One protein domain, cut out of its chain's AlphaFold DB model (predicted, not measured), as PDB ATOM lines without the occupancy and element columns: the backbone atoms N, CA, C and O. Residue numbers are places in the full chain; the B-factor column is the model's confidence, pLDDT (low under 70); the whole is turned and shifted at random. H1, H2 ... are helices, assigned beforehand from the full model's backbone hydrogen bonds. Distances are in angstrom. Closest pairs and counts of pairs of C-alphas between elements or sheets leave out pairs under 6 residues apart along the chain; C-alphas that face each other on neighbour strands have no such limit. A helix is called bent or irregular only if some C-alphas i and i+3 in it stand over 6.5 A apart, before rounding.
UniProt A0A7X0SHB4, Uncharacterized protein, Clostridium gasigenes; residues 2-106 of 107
ATOM      1  N   ILE A   2     -14.064 -48.170  24.150       72.19
ATOM      2  CA  ILE A   2     -12.938 -48.292  25.111       72.19
ATOM      3  C   ILE A   2     -12.276 -49.679  25.091       72.19
ATOM      4  O   ILE A   2     -11.054 -49.761  25.045       72.19
ATOM      5  N   ASN A   3     -13.066 -50.757  25.052       79.00
ATOM      6  CA  ASN A   3     -12.518 -52.118  25.054       79.00
ATOM      7  C   ASN A   3     -11.686 -52.409  23.792       79.00
ATOM      8  O   ASN A   3     -10.593 -52.943  23.909       79.00
ATOM      9  N   ASP A   4     -12.143 -51.981  22.609       78.00
ATOM     10  CA  ASP A   4     -11.383 -52.114  21.354       78.00
ATOM     11  C   ASP A   4     -10.049 -51.369  21.388       78.00
ATOM     12  O   ASP A   4      -9.024 -51.896  20.956       78.00
ATOM     13  N   LEU A   5     -10.047 -50.146  21.924       77.56
ATOM     14  CA  LEU A   5      -8.818 -49.377  22.074       77.56
ATOM     15  C   LEU A   5      -7.850 -50.089  23.029       77.56
ATOM     16  O   LEU A   5      -6.662 -50.179  22.735       77.56
ATOM     17  N   LEU A   6      -8.354 -50.652  24.132       79.00
ATOM     18  CA  LEU A   6      -7.555 -51.436  25.077       79.00
ATOM     19  C   LEU A   6      -6.940 -52.681  24.418       79.00
ATOM     20  O   LEU A   6      -5.755 -52.966  24.608       79.00
ATOM     21  N   TYR A   7      -7.721 -53.396  23.606       81.12
ATOM     22  CA  TYR A   7      -7.247 -54.572  22.876       81.12
ATOM     23  C   TYR A   7      -6.186 -54.224  21.831       81.12
ATOM     24  O   TYR A   7      -5.256 -55.003  21.647       81.12
ATOM     25  N   LYS A   8      -6.260 -53.046  21.201       75.62
ATOM     26  CA  LYS A   8      -5.240 -52.572  20.247       75.62
ATOM     27  C   LYS A   8      -3.999 -51.988  20.935       75.62
ATOM     28  O   LYS A   8      -2.884 -52.180  20.455       75.62
ATOM     29  N   LEU A   9      -4.160 -51.319  22.078       81.00
ATOM     30  CA  LEU A   9      -3.050 -50.728  22.836       81.00
ATOM     31  C   LEU A   9      -2.253 -51.761  23.635       81.00
ATOM     32  O   LEU A   9      -1.051 -51.581  23.819       81.00
ATOM     33  N   SER A  10      -2.878 -52.845  24.096       83.62
ATOM     34  CA  SER A  10      -2.169 -53.879  24.861       83.62
ATOM     35  C   SER A  10      -0.983 -54.511  24.106       83.62
ATOM     36  O   SER A  10       0.116 -54.511  24.673       83.62
ATOM     37  N   PRO A  11      -1.096 -54.953  22.834       84.50
ATOM     38  CA  PRO A  11       0.057 -55.451  22.089       84.50
ATOM     39  C   PRO A  11       1.071 -54.342  21.785       84.50
ATOM     40  O   PRO A  11       2.271 -54.606  21.777       84.50
ATOM     41  N   MET A  12       0.624 -53.097  21.595       85.94
ATOM     42  CA  MET A  12       1.510 -51.951  21.365       85.94
ATOM     43  C   MET A  12       2.394 -51.653  22.585       85.94
ATOM     44  O   MET A  12       3.606 -51.505  22.440       85.94
ATOM     45  N   ILE A  13       1.807 -51.586  23.785       86.81
ATOM     46  CA  ILE A  13       2.536 -51.331  25.039       86.81
ATOM     47  C   ILE A  13       3.509 -52.478  25.324       86.81
ATOM     48  O   ILE A  13       4.659 -52.237  25.698       86.81
ATOM     49  N   LEU A  14       3.078 -53.720  25.098       87.81
ATOM     50  CA  LEU A  14       3.936 -54.892  25.248       87.81
ATOM     51  C   LEU A  14       5.133 -54.838  24.284       87.81
ATOM     52  O   LEU A  14       6.275 -55.028  24.704       87.81
ATOM     53  N   ALA A  15       4.892 -54.524  23.009       88.25
ATOM     54  CA  ALA A  15       5.940 -54.377  22.003       88.25
ATOM     55  C   ALA A  15       6.910 -53.228  22.334       88.25
ATOM     56  O   ALA A  15       8.122 -53.352  22.139       88.25
ATOM     57  N   LEU A  16       6.398 -52.133  22.896       87.81
ATOM     58  CA  LEU A  16       7.201 -51.006  23.363       87.81
ATOM     59  C   LEU A  16       8.145 -51.431  24.497       87.81
ATOM     60  O   LEU A  16       9.352 -51.213  24.399       87.81
ATOM     61  N   ALA A  17       7.635 -52.104  25.528       86.00
ATOM     62  CA  ALA A  17       8.458 -52.573  26.644       86.00
ATOM     63  C   ALA A  17       9.505 -53.614  26.201       86.00
ATOM     64  O   ALA A  17      10.678 -53.531  26.576       86.00
ATOM     65  N   LEU A  18       9.106 -54.574  25.359       88.94
ATOM     66  CA  LEU A  18      10.005 -55.607  24.839       88.94
ATOM     67  C   LEU A  18      11.105 -55.016  23.958       88.94
ATOM     68  O   LEU A  18      12.275 -55.366  24.120       88.94
ATOM     69  N   SER A  19      10.757 -54.101  23.053       87.12
ATOM     70  CA  SER A  19      11.738 -53.457  22.175       87.12
ATOM     71  C   SER A  19      12.755 -52.635  22.960       87.12
ATOM     72  O   SER A  19      13.945 -52.729  22.667       87.12
ATOM     73  N   GLN A  20      12.333 -51.914  24.002       83.75
ATOM     74  CA  GLN A  20      13.249 -51.212  24.905       83.75
ATOM     75  C   GLN A  20      14.201 -52.176  25.617       83.75
ATOM     76  O   GLN A  20      15.406 -51.927  25.665       83.75
ATOM     77  N   PHE A  21      13.689 -53.295  26.137       86.31
ATOM     78  CA  PHE A  21      14.511 -54.285  26.835       86.31
ATOM     79  C   PHE A  21      15.532 -54.961  25.909       86.31
ATOM     80  O   PHE A  21      16.707 -55.102  26.261       86.31
ATOM     81  N   ILE A  22      15.102 -55.350  24.704       86.44
ATOM     82  CA  ILE A  22      15.975 -55.940  23.683       86.44
ATOM     83  C   ILE A  22      17.024 -54.920  23.244       86.44
ATOM     84  O   ILE A  22      18.213 -55.244  23.213       86.44
ATOM     85  N   TYR A  23      16.604 -53.688  22.946       83.75
ATOM     86  CA  TYR A  23      17.509 -52.633  22.509       83.75
ATOM     87  C   TYR A  23      18.551 -52.317  23.583       83.75
ATOM     88  O   TYR A  23      19.722 -52.204  23.248       83.75
ATOM     89  N   LEU A  24      18.182 -52.279  24.868       83.75
ATOM     90  CA  LEU A  24      19.130 -52.076  25.971       83.75
ATOM     91  C   LEU A  24      20.230 -53.146  25.973       83.75
ATOM     92  O   LEU A  24      21.414 -52.812  26.026       83.75
ATOM     93  N   LYS A  25      19.860 -54.431  25.865       84.50
ATOM     94  CA  LYS A  25      20.844 -55.526  25.800       84.50
ATOM     95  C   LYS A  25      21.732 -55.438  24.556       84.50
ATOM     96  O   LYS A  25      22.933 -55.701  24.636       84.50
ATOM     97  N   PHE A  26      21.159 -55.078  23.410       83.62
ATOM     98  CA  PHE A  26      21.912 -54.903  22.167       83.62
ATOM     99  C   PHE A  26      22.862 -53.709  22.233       83.62
ATOM    100  O   PHE A  26      24.013 -53.819  21.814       83.62
ATOM    101  N   ASP A  27      22.407 -52.588  22.778       81.50
ATOM    102  CA  ASP A  27      23.196 -51.372  22.888       81.50
ATOM    103  C   ASP A  27      24.367 -51.554  23.854       81.50
ATOM    104  O   ASP A  27      25.485 -51.167  23.530       81.50
ATOM    105  N   GLN A  28      24.160 -52.260  24.971       81.94
ATOM    106  CA  GLN A  28      25.255 -52.648  25.868       81.94
ATOM    107  C   GLN A  28      26.314 -53.513  25.174       81.94
ATOM    108  O   GLN A  28      27.497 -53.400  25.485       81.94
ATOM    109  N   LYS A  29      25.909 -54.377  24.236       84.12
ATOM    110  CA  LYS A  29      26.832 -55.284  23.541       84.12
ATOM    111  C   LYS A  29      27.556 -54.626  22.362       84.12
ATOM    112  O   LYS A  29      28.701 -54.974  22.089       84.12
ATOM    113  N   TYR A  30      26.900 -53.717  21.642       81.44
ATOM    114  CA  TYR A  30      27.395 -53.191  20.360       81.44
ATOM    115  C   TYR A  30      27.625 -51.672  20.329       81.44
ATOM    116  O   TYR A  30      28.100 -51.164  19.303       81.44
ATOM    117  N   CYS A  31      27.297 -50.961  21.411       82.00
ATOM    118  CA  CYS A  31      27.361 -49.501  21.542       82.00
ATOM    119  C   CYS A  31      26.727 -48.787  20.334       82.00
ATOM    120  O   CYS A  31      27.323 -47.894  19.722       82.00
ATOM    121  N   ILE A  32      25.532 -49.233  19.938       77.31
ATOM    122  CA  ILE A  32      24.828 -48.761  18.737       77.31
ATOM    123  C   ILE A  32      24.517 -47.273  18.873       77.31
ATOM    124  O   ILE A  32      24.792 -46.502  17.950       77.31
ATOM    125  N   THR A  33      24.016 -46.859  20.035       76.94
ATOM    126  CA  THR A  33      23.682 -45.466  20.332       76.94
ATOM    127  C   THR A  33      24.910 -44.569  20.190       76.94
ATOM    128  O   THR A  33      24.810 -43.494  19.601       76.94
ATOM    129  N   ASP A  34      26.097 -45.025  20.607       75.94
ATOM    130  CA  ASP A  34      27.340 -44.262  20.434       75.94
ATOM    131  C   ASP A  34      27.768 -44.160  18.968       75.94
ATOM    132  O   ASP A  34      28.159 -43.082  18.516       75.94
ATOM    133  N   LYS A  35      27.614 -45.228  18.179       78.56
ATOM    134  CA  LYS A  35      27.892 -45.184  16.731       78.56
ATOM    135  C   LYS A  35      26.946 -44.239  15.991       78.56
ATOM    136  O   LYS A  35      27.397 -43.472  15.138       78.56
ATOM    137  N   VAL A  36      25.654 -44.267  16.317       73.94
ATOM    138  CA  VAL A  36      24.658 -43.337  15.758       73.94
ATOM    139  C   VAL A  36      24.997 -41.905  16.165       73.94
ATOM    140  O   VAL A  36      25.007 -41.009  15.323       73.94
ATOM    141  N   ASN A  37      25.364 -41.694  17.429       72.19
ATOM    142  CA  ASN A  37      25.750 -40.393  17.958       72.19
ATOM    143  C   ASN A  37      27.011 -39.832  17.275       72.19
ATOM    144  O   ASN A  37      27.060 -38.630  17.017       72.19
ATOM    145  N   LEU A  38      27.995 -40.673  16.945       74.94
ATOM    146  CA  LEU A  38      29.200 -40.274  16.207       74.94
ATOM    147  C   LEU A  38      28.914 -39.954  14.733       74.94
ATOM    148  O   LEU A  38      29.489 -39.012  14.193       74.94
ATOM    149  N   LYS A  39      28.019 -40.709  14.082       77.56
ATOM    150  CA  LYS A  39      27.652 -40.476  12.674       77.56
ATOM    151  C   LYS A  39      26.732 -39.271  12.486       77.56
ATOM    152  O   LYS A  39      26.851 -38.567  11.485       77.56
ATOM    153  N   LEU A  40      25.837 -38.998  13.437       70.81
ATOM    154  CA  LEU A  40      25.004 -37.798  13.405       70.81
ATOM    155  C   LEU A  40      25.822 -36.561  13.801       70.81
ATOM    156  O   LEU A  40      25.984 -36.257  14.988       70.81
ATOM    157  N   LYS A  41      26.247 -35.784  12.797       70.50
ATOM    158  CA  LYS A  41      26.823 -34.429  12.936       70.50
ATOM    159  C   LYS A  41      25.772 -33.362  13.303       70.50
ATOM    160  O   LYS A  41      25.789 -32.252  12.789       70.50
ATOM    161  N   VAL A  42      24.838 -33.692  14.186       73.62
ATOM    162  CA  VAL A  42      23.876 -32.731  14.743       73.62
ATOM    163  C   VAL A  42      24.382 -32.303  16.119       73.62
ATOM    164  O   VAL A  42      24.983 -33.107  16.834       73.62
ATOM    165  N   SER A  43      24.171 -31.046  16.515       73.44
ATOM    166  CA  SER A  43      24.514 -30.606  17.875       73.44
ATOM    167  C   SER A  43      23.820 -31.503  18.907       73.44
ATOM    168  O   SER A  43      22.645 -31.838  18.745       73.44
ATOM    169  N   LYS A  44      24.533 -31.901  19.975       69.12
ATOM    170  CA  LYS A  44      24.022 -32.806  21.030       69.12
ATOM    171  C   LYS A  44      22.673 -32.348  21.602       69.12
ATOM    172  O   LYS A  44      21.901 -33.174  22.076       69.12
ATOM    173  N   GLU A  45      22.390 -31.051  21.543       71.94
ATOM    174  CA  GLU A  45      21.148 -30.447  22.032       71.94
ATOM    175  C   GLU A  45      19.946 -30.705  21.123       71.94
ATOM    176  O   GLU A  45      18.835 -30.878  21.612       71.94
ATOM    177  N   TRP A  46      20.185 -30.803  19.817       75.62
ATOM    178  CA  TRP A  46      19.157 -31.005  18.798       75.62
ATOM    179  C   TRP A  46      18.937 -32.480  18.455       75.62
ATOM    180  O   TRP A  46      17.902 -32.824  17.891       75.62
ATOM    181  N   LYS A  47      19.864 -33.374  18.829       73.19
ATOM    182  CA  LYS A  47      19.744 -34.826  18.606       73.19
ATOM    183  C   LYS A  47      18.431 -35.445  19.101       73.19
ATOM    184  O   LYS A  47      17.829 -36.180  18.319       73.19
ATOM    185  N   PRO A  48      17.948 -35.184  20.332       74.38
ATOM    186  CA  PRO A  48      16.689 -35.772  20.781       74.38
ATOM    187  C   PRO A  48      15.491 -35.272  19.961       74.38
ATOM    188  O   PRO A  48      14.655 -36.079  19.567       74.38
ATOM    189  N   SER A  49      15.441 -33.978  19.630       76.62
ATOM    190  CA  SER A  49      14.376 -33.411  18.793       76.62
ATOM    191  C   SER A  49      14.410 -33.972  17.372       76.62
ATOM    192  O   SER A  49      13.381 -34.394  16.853       76.62
ATOM    193  N   PHE A  50      15.598 -34.067  16.770       77.38
ATOM    194  CA  PHE A  50      15.783 -34.662  15.448       77.38
ATOM    195  C   PHE A  50      15.343 -36.132  15.417       77.38
ATOM    196  O   PHE A  50      14.663 -36.551  14.483       77.38
ATOM    197  N   SER A  51      15.673 -36.903  16.459       77.94
ATOM    198  CA  SER A  51      15.255 -38.304  16.577       77.94
ATOM    199  C   SER A  51      13.735 -38.454  16.647       77.94
ATOM    200  O   SER A  51      13.193 -39.364  16.026       77.94
ATOM    201  N   ILE A  52      13.044 -37.581  17.387       80.62
ATOM    202  CA  ILE A  52      11.577 -37.602  17.472       80.62
ATOM    203  C   ILE A  52      10.969 -37.224  16.118       80.62
ATOM    204  O   ILE A  52      10.099 -37.937  15.626       80.62
ATOM    205  N   CYS A  53      11.463 -36.157  15.479       83.94
ATOM    206  CA  CYS A  53      10.990 -35.735  14.158       83.94
ATOM    207  C   CYS A  53      11.138 -36.843  13.110       83.94
ATOM    208  O   CYS A  53      10.184 -37.126  12.388       83.94
ATOM    209  N   LEU A  54      12.297 -37.508  13.060       83.62
ATOM    210  CA  LEU A  54      12.549 -38.602  12.120       83.62
ATOM    211  C   LEU A  54      11.510 -39.722  12.257       83.62
ATOM    212  O   LEU A  54      11.098 -40.326  11.271       83.62
ATOM    213  N   ILE A  55      11.056 -39.981  13.478       83.62
ATOM    214  CA  ILE A  55      10.129 -41.073  13.768       83.62
ATOM    215  C   ILE A  55       8.699 -40.695  13.495       83.62
ATOM    216  O   ILE A  55       7.975 -41.511  12.940       83.62
ATOM    217  N   VAL A  56       8.304 -39.464  13.811       84.94
ATOM    218  CA  VAL A  56       6.997 -38.953  13.396       84.94
ATOM    219  C   VAL A  56       6.870 -39.046  11.875       84.94
ATOM    220  O   VAL A  56       5.881 -39.578  11.380       84.94
ATOM    221  N   VAL A  57       7.904 -38.638  11.133       89.12
ATOM    222  CA  VAL A  57       7.940 -38.786   9.669       89.12
ATOM    223  C   VAL A  57       7.882 -40.260   9.255       89.12
ATOM    224  O   VAL A  57       7.130 -40.609   8.351       89.12
ATOM    225  N   SER A  58       8.621 -41.143   9.933       86.25
ATOM    226  CA  SER A  58       8.638 -42.579   9.611       86.25
ATOM    227  C   SER A  58       7.280 -43.246   9.843       86.25
ATOM    228  O   SER A  58       6.842 -44.034   9.011       86.25
ATOM    229  N   ILE A  59       6.595 -42.910  10.941       86.31
ATOM    230  CA  ILE A  59       5.249 -43.409  11.252       86.31
ATOM    231  C   ILE A  59       4.255 -42.896  10.213       86.31
ATOM    232  O   ILE A  59       3.469 -43.687   9.711       86.31
ATOM    233  N   LEU A  60       4.318 -41.613   9.837       87.19
ATOM    234  CA  LEU A  60       3.442 -41.051   8.803       87.19
ATOM    235  C   LEU A  60       3.614 -41.762   7.456       87.19
ATOM    236  O   LEU A  60       2.622 -42.110   6.820       87.19
ATOM    237  N   LEU A  61       4.857 -42.021   7.041       87.50
ATOM    238  CA  LEU A  61       5.130 -42.788   5.825       87.50
ATOM    239  C   LEU A  61       4.579 -44.214   5.930       87.50
ATOM    240  O   LEU A  61       3.968 -44.700   4.982       87.50
ATOM    241  N   LEU A  62       4.755 -44.870   7.080       85.88
ATOM    242  CA  LEU A  62       4.263 -46.226   7.308       85.88
ATOM    243  C   LEU A  62       2.730 -46.296   7.294       85.88
ATOM    244  O   LEU A  62       2.179 -47.238   6.730       85.88
ATOM    245  N   SER A  63       2.048 -45.295   7.859       83.62
ATOM    246  CA  SER A  63       0.588 -45.169   7.788       83.62
ATOM    247  C   SER A  63       0.116 -45.087   6.339       83.62
ATOM    248  O   SER A  63      -0.766 -45.841   5.943       83.62
ATOM    249  N   MET A  64       0.755 -44.237   5.528       86.00
ATOM    250  CA  MET A  64       0.433 -44.109   4.103       86.00
ATOM    251  C   MET A  64       0.677 -45.438   3.364       86.00
ATOM    252  O   MET A  64      -0.182 -45.922   2.637       86.00
ATOM    253  N   LEU A  65       1.818 -46.092   3.588       85.06
ATOM    254  CA  LEU A  65       2.127 -47.400   2.990       85.06
ATOM    255  C   LEU A  65       1.088 -48.479   3.342       85.06
ATOM    256  O   LEU A  65       0.698 -49.262   2.472       85.06
ATOM    257  N   SER A  66       0.645 -48.506   4.601       81.00
ATOM    258  CA  SER A  66      -0.346 -49.460   5.104       81.00
ATOM    259  C   SER A  66      -1.742 -49.244   4.517       81.00
ATOM    260  O   SER A  66      -2.520 -50.191   4.441       81.00
ATOM    261  N   GLU A  67      -2.084 -48.012   4.139       79.12
ATOM    262  CA  GLU A  67      -3.391 -47.689   3.563       79.12
ATOM    263  C   GLU A  67      -3.402 -47.864   2.037       79.12
ATOM    264  O   GLU A  67      -4.377 -48.362   1.478       79.12
ATOM    265  N   PHE A  68      -2.306 -47.506   1.357       76.12
ATOM    266  CA  PHE A  68      -2.274 -47.424  -0.108       76.12
ATOM    267  C   PHE A  68      -1.675 -48.643  -0.823       76.12
ATOM    268  O   PHE A  68      -1.981 -48.847  -1.996       76.12
ATOM    269  N   ILE A  69      -0.791 -49.425  -0.184       74.88
ATOM    270  CA  ILE A  69       0.035 -50.422  -0.901       74.88
ATOM    271  C   ILE A  69      -0.155 -51.841  -0.360       74.88
ATOM    272  O   ILE A  69      -0.294 -52.776  -1.146       74.88
ATOM    273  N   VAL A  70      -0.153 -52.025   0.963       78.00
ATOM    274  CA  VAL A  70      -0.278 -53.354   1.581       78.00
ATOM    275  C   VAL A  70      -1.302 -53.290   2.705       78.00
ATOM    276  O   VAL A  70      -1.049 -52.576   3.671       78.00
ATOM    277  N   PRO A  71      -2.408 -54.056   2.648       78.12
ATOM    278  CA  PRO A  71      -3.339 -54.145   3.764       78.12
ATOM    279  C   PRO A  71      -2.661 -54.893   4.918       78.12
ATOM    280  O   PRO A  71      -2.642 -56.124   4.971       78.12
ATOM    281  N   ILE A  72      -2.049 -54.140   5.827       78.75
ATOM    282  CA  ILE A  72      -1.442 -54.677   7.041       78.75
ATOM    283  C   ILE A  72      -2.538 -54.749   8.112       78.75
ATOM    284  O   ILE A  72      -3.211 -53.749   8.355       78.75
ATOM    285  N   PRO A  73      -2.725 -55.896   8.787       84.88
ATOM    286  CA  PRO A  73      -3.640 -55.983   9.918       84.88
ATOM    287  C   PRO A  73      -3.293 -54.953  10.999       84.88
ATOM    288  O   PRO A  73      -2.138 -54.881  11.427       84.88
ATOM    289  N   ASP A  74      -4.299 -54.232  11.505       81.75
ATOM    290  CA  ASP A  74      -4.146 -53.183  12.526       81.75
ATOM    291  C   ASP A  74      -3.217 -53.594  13.676       81.75
ATOM    292  O   ASP A  74      -2.341 -52.839  14.082       81.75
ATOM    293  N   ILE A  75      -3.376 -54.813  14.196       82.69
ATOM    294  CA  ILE A  75      -2.587 -55.318  15.329       82.69
ATOM    295  C   ILE A  75      -1.089 -55.336  14.996       82.69
ATOM    296  O   ILE A  75      -0.270 -54.931  15.820       82.69
ATOM    297  N   ILE A  76      -0.722 -55.768  13.787       83.06
ATOM    298  CA  ILE A  76       0.674 -55.807  13.336       83.06
ATOM    299  C   ILE A  76       1.205 -54.381  13.193       83.06
ATOM    300  O   ILE A  76       2.310 -54.088  13.648       83.06
ATOM    301  N   PHE A  77       0.398 -53.480  12.637       85.12
ATOM    302  CA  PHE A  77       0.745 -52.068  12.517       85.12
ATOM    303  C   PHE A  77       1.014 -51.421  13.890       85.12
ATOM    304  O   PHE A  77       2.061 -50.801  14.093       85.12
ATOM    305  N   PHE A  78       0.141 -51.653  14.876       84.19
ATOM    306  CA  PHE A  78       0.317 -51.177  16.253       84.19
ATOM    307  C   PHE A  78       1.566 -51.757  16.935       84.19
ATOM    308  O   PHE A  78       2.262 -51.032  17.650       84.19
ATOM    309  N   ILE A  79       1.895 -53.031  16.693       87.25
ATOM    310  CA  ILE A  79       3.134 -53.649  17.198       87.25
ATOM    311  C   ILE A  79       4.363 -52.949  16.610       87.25
ATOM    312  O   ILE A  79       5.273 -52.586  17.356       87.25
ATOM    313  N   VAL A  80       4.387 -52.717  15.294       86.50
ATOM    314  CA  VAL A  80       5.514 -52.046  14.625       86.50
ATOM    315  C   VAL A  80       5.690 -50.626  15.161       86.50
ATOM    316  O   VAL A  80       6.806 -50.254  15.531       86.50
ATOM    317  N   ILE A  81       4.607 -49.856  15.300       86.88
ATOM    318  CA  ILE A  81       4.666 -48.521  15.915       86.88
ATOM    319  C   ILE A  81       5.213 -48.606  17.345       86.88
ATOM    320  O   ILE A  81       6.098 -47.827  17.705       86.88
ATOM    321  N   GLY A  82       4.734 -49.558  18.152       85.31
ATOM    322  CA  GLY A  82       5.221 -49.779  19.514       85.31
ATOM    323  C   GLY A  82       6.736 -50.001  19.568       85.31
ATOM    324  O   GLY A  82       7.413 -49.388  20.394       85.31
ATOM    325  N   ILE A  83       7.285 -50.790  18.639       87.75
ATOM    326  CA  ILE A  83       8.734 -51.028  18.518       87.75
ATOM    327  C   ILE A  83       9.483 -49.736  18.161       87.75
ATOM    328  O   ILE A  83      10.481 -49.405  18.805       87.75
ATOM    329  N   PHE A  84       9.004 -48.980  17.169       85.31
ATOM    330  CA  PHE A  84       9.629 -47.717  16.753       85.31
ATOM    331  C   PHE A  84       9.661 -46.685  17.891       85.31
ATOM    332  O   PHE A  84      10.689 -46.045  18.145       85.31
ATOM    333  N   ILE A  85       8.550 -46.543  18.615       86.12
ATOM    334  CA  ILE A  85       8.464 -45.651  19.774       86.12
ATOM    335  C   ILE A  85       9.376 -46.152  20.903       86.12
ATOM    336  O   ILE A  85      10.101 -45.359  21.505       86.12
ATOM    337  N   GLY A  86       9.406 -47.457  21.178       85.00
ATOM    338  CA  GLY A  86      10.247 -48.035  22.227       85.00
ATOM    339  C   GLY A  86      11.741 -47.800  21.996       85.00
ATOM    340  O   GLY A  86      12.421 -47.230  22.852       85.00
ATOM    341  N   VAL A  87      12.251 -48.148  20.814       83.75
ATOM    342  CA  VAL A  87      13.672 -47.957  20.461       83.75
ATOM    343  C   VAL A  87      14.080 -46.487  20.561       83.75
ATOM    344  O   VAL A  87      15.153 -46.142  21.056       83.75
ATOM    345  N   SER A  88      13.215 -45.589  20.120       81.19
ATOM    346  CA  SER A  88      13.555 -44.174  20.049       81.19
ATOM    347  C   SER A  88      13.498 -43.431  21.357       81.19
ATOM    348  O   SER A  88      14.382 -42.626  21.647       81.19
ATOM    349  N   THR A  89      12.492 -43.727  22.172       84.12
ATOM    350  CA  THR A  89      12.420 -43.227  23.542       84.12
ATOM    351  C   THR A  89      13.647 -43.668  24.333       84.12
ATOM    352  O   THR A  89      14.202 -42.854  25.076       84.12
ATOM    353  N   PHE A  90      14.144 -44.889  24.107       84.12
ATOM    354  CA  PHE A  90      15.412 -45.339  24.679       84.12
ATOM    355  C   PHE A  90      16.598 -44.491  24.195       84.12
ATOM    356  O   PHE A  90      17.310 -43.930  25.028       84.12
ATOM    357  N   ILE A  91      16.779 -44.322  22.879       79.31
ATOM    358  CA  ILE A  91      17.881 -43.520  22.306       79.31
ATOM    359  C   ILE A  91      17.862 -42.084  22.852       79.31
ATOM    360  O   ILE A  91      18.885 -41.561  23.294       79.31
ATOM    361  N   VAL A  92      16.692 -41.439  22.866       81.12
ATOM    362  CA  VAL A  92      16.515 -40.079  23.395       81.12
ATOM    363  C   VAL A  92      16.890 -40.010  24.876       81.12
ATOM    364  O   VAL A  92      17.548 -39.056  25.303       81.12
ATOM    365  N   THR A  93      16.484 -41.009  25.659       81.19
ATOM    366  CA  THR A  93      16.765 -41.073  27.098       81.19
ATOM    367  C   THR A  93      18.249 -41.300  27.368       81.19
ATOM    368  O   THR A  93      18.813 -40.606  28.215       81.19
ATOM    369  N   ASP A  94      18.908 -42.187  26.620       79.88
ATOM    370  CA  ASP A  94      20.348 -42.423  26.748       79.88
ATOM    371  C   ASP A  94      21.158 -41.166  26.390       79.88
ATOM    372  O   ASP A  94      22.017 -40.729  27.162       79.88
ATOM    373  N   ILE A  95      20.802 -40.484  25.294       75.75
ATOM    374  CA  ILE A  95      21.439 -39.218  24.894       75.75
ATOM    375  C   ILE A  95      21.265 -38.145  25.979       75.75
ATOM    376  O   ILE A  95      22.231 -37.454  26.327       75.75
ATOM    377  N   LYS A  96      20.056 -37.999  26.542       75.81
ATOM    378  CA  LYS A  96      19.792 -37.047  27.636       75.81
ATOM    379  C   LYS A  96      20.580 -37.401  28.899       75.81
ATOM    380  O   LYS A  96      21.181 -36.509  29.499       75.81
ATOM    381  N   LYS A  97      20.625 -38.680  29.282       77.06
ATOM    382  CA  LYS A  97      21.390 -39.163  30.442       77.06
ATOM    383  C   LYS A  97      22.877 -38.855  30.278       77.06
ATOM    384  O   LYS A  97      23.474 -38.269  31.182       77.06
ATOM    385  N   LYS A  98      23.457 -39.150  29.110       69.56
ATOM    386  CA  LYS A  98      24.855 -38.814  28.804       69.56
ATOM    387  C   LYS A  98      25.093 -37.303  28.871       69.56
ATOM    388  O   LYS A  98      26.059 -36.887  29.501       69.56
ATOM    389  N   LYS A  99      24.204 -36.461  28.320       66.94
ATOM    390  CA  LYS A  99      24.319 -34.988  28.426       66.94
ATOM    391  C   LYS A  99      24.386 -34.511  29.886       66.94
ATOM    392  O   LYS A  99      25.224 -33.668  30.196       66.94
ATOM    393  N   ASN A 100      23.548 -35.056  30.771       62.88
ATOM    394  CA  ASN A 100      23.527 -34.676  32.189       62.88
ATOM    395  C   ASN A 100      24.795 -35.101  32.945       62.88
ATOM    396  O   ASN A 100      25.283 -34.323  33.759       62.88
ATOM    397  N   ILE A 101      25.371 -36.268  32.637       61.88
ATOM    398  CA  ILE A 101      26.642 -36.714  33.239       61.88
ATOM    399  C   ILE A 101      27.785 -35.748  32.883       61.88
ATOM    400  O   ILE A 101      28.521 -35.316  33.764       61.88
ATOM    401  N   TYR A 102      27.901 -35.337  31.615       56.66
ATOM    402  CA  TYR A 102      28.933 -34.369  31.209       56.66
ATOM    403  C   TYR A 102      28.717 -32.973  31.806       56.66
ATOM    404  O   TYR A 102      29.690 -32.267  32.051       56.66
ATOM    405  N   LYS A 103      27.465 -32.570  32.055       55.81
ATOM    406  CA  LYS A 103      27.160 -31.281  32.689       55.81
ATOM    407  C   LYS A 103      27.429 -31.295  34.203       55.81
ATOM    408  O   LYS A 103      27.791 -30.261  34.743       55.81
ATOM    409  N   GLY A 104      27.289 -32.446  34.867       54.75
ATOM    410  CA  GLY A 104      27.577 -32.614  36.297       54.75
ATOM    411  C   GLY A 104      29.068 -32.709  36.648       54.75
ATOM    412  O   GLY A 104      29.440 -32.334  37.749       54.75
ATOM    413  N   ASN A 105      29.918 -33.148  35.714       50.88
ATOM    414  CA  ASN A 105      31.378 -33.242  35.895       50.88
ATOM    415  C   ASN A 105      32.150 -31.960  35.518       50.88
ATOM    416  O   ASN A 105      33.376 -31.980  35.480       50.88
ATOM    417  N   SER A 106      31.451 -30.875  35.175       47.75
ATOM    418  CA  SER A 106      32.058 -29.606  34.742       47.75
ATOM    419  C   SER A 106      31.856 -28.462  35.746       47.75
ATOM    420  O   SER A 106      32.089 -27.310  35.379       47.75
TER     421      SER A 106
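Overview. This is residues 2 to 106 of the 107 residues of an uncharacterized protein of Clostridium gasigenes (UniProt A0A7X0SHB4). Two long helices, H1 and H4, cross as an X near their middles, and a third long helix, H3, runs back beside H4 on the side away from H1, so that H4 lies between the other two. The short H2 spans the space from H1 toward H3 near one end of this loose, elongated body, and residues 100 to 106 stick out beyond it. The printed part has 105 residues with four named helices, H1, H2, H3 and H4 in that order, and no named strand; the class is all helix. The whole is loose, with a radius of gyration of the C-alphas of 16.0 A, and spans 51 by 27 by 25 A.

Arrangement. H1, residues 2 to 30, touches H4, residues 74 to 104, and their closest C-alphas are those of Leu 16 and Gly 86, 4.4 A apart. These two run the same way at a steep tilt of 47 degrees. H2, residues 32 to 39, is close to H1 but not clearly touching, with the closest C-alphas, of Asp 27 and Thr 33, 6.5 A apart; their lines are about perpendicular at 74 degrees. H2 is also close to H4 but not clearly touching: the closest C-alphas, of Thr 33 and Ile 91, are 6.4 A apart. H3, residues 47 to 68, forms a helical hairpin with H4, at a shallow tilt of 7 degrees, opposite ways; they touch, and the closest C-alphas, of Pro 48 and Val 92, are 5.0 A apart. H1 and H3 are apart, and H2 and H3 are only just apart, their closest C-alphas at 8.2 A. In H2, H3 and H4 every O i to N i+4 pair is within hydrogen-bond range, and in H1 23 of 25 are.

Along the chain. H1 begins at C-alpha 2, at (-12.938, -48.292, 25.111), and is 40.9 A long, with a kink of 28 degrees near residue 9. It is neither bent nor irregular, but only just: C-alphas 8 and 11 are 6.3 A apart. H2 follows with 8 residues, from Ile 32 to Lys 39. H3 runs 31.5 A from C-alpha 47 at (19.744, -34.826, 18.606) to Phe 68. H4, the longest helix with 31 residues, measures 44.7 A from Asp 74 to C-alpha 104 at (27.577, -32.614, 36.297).

Size, cuts and confidence. The two C-alphas farthest apart are those of Pro 71 and Ser 106, at 53.1 A. The printed part has no cut; the links H1 to H2 and H3 to H4 are tight, the link H2 to H3 is short, and no link is long. Residues 100 to 106, of which 100 to 104 belong to H4, stand free. The mean pLDDT of the printed part is 79.3, and the model's confidence is under 70 at residue 44 and residues 98 to 106.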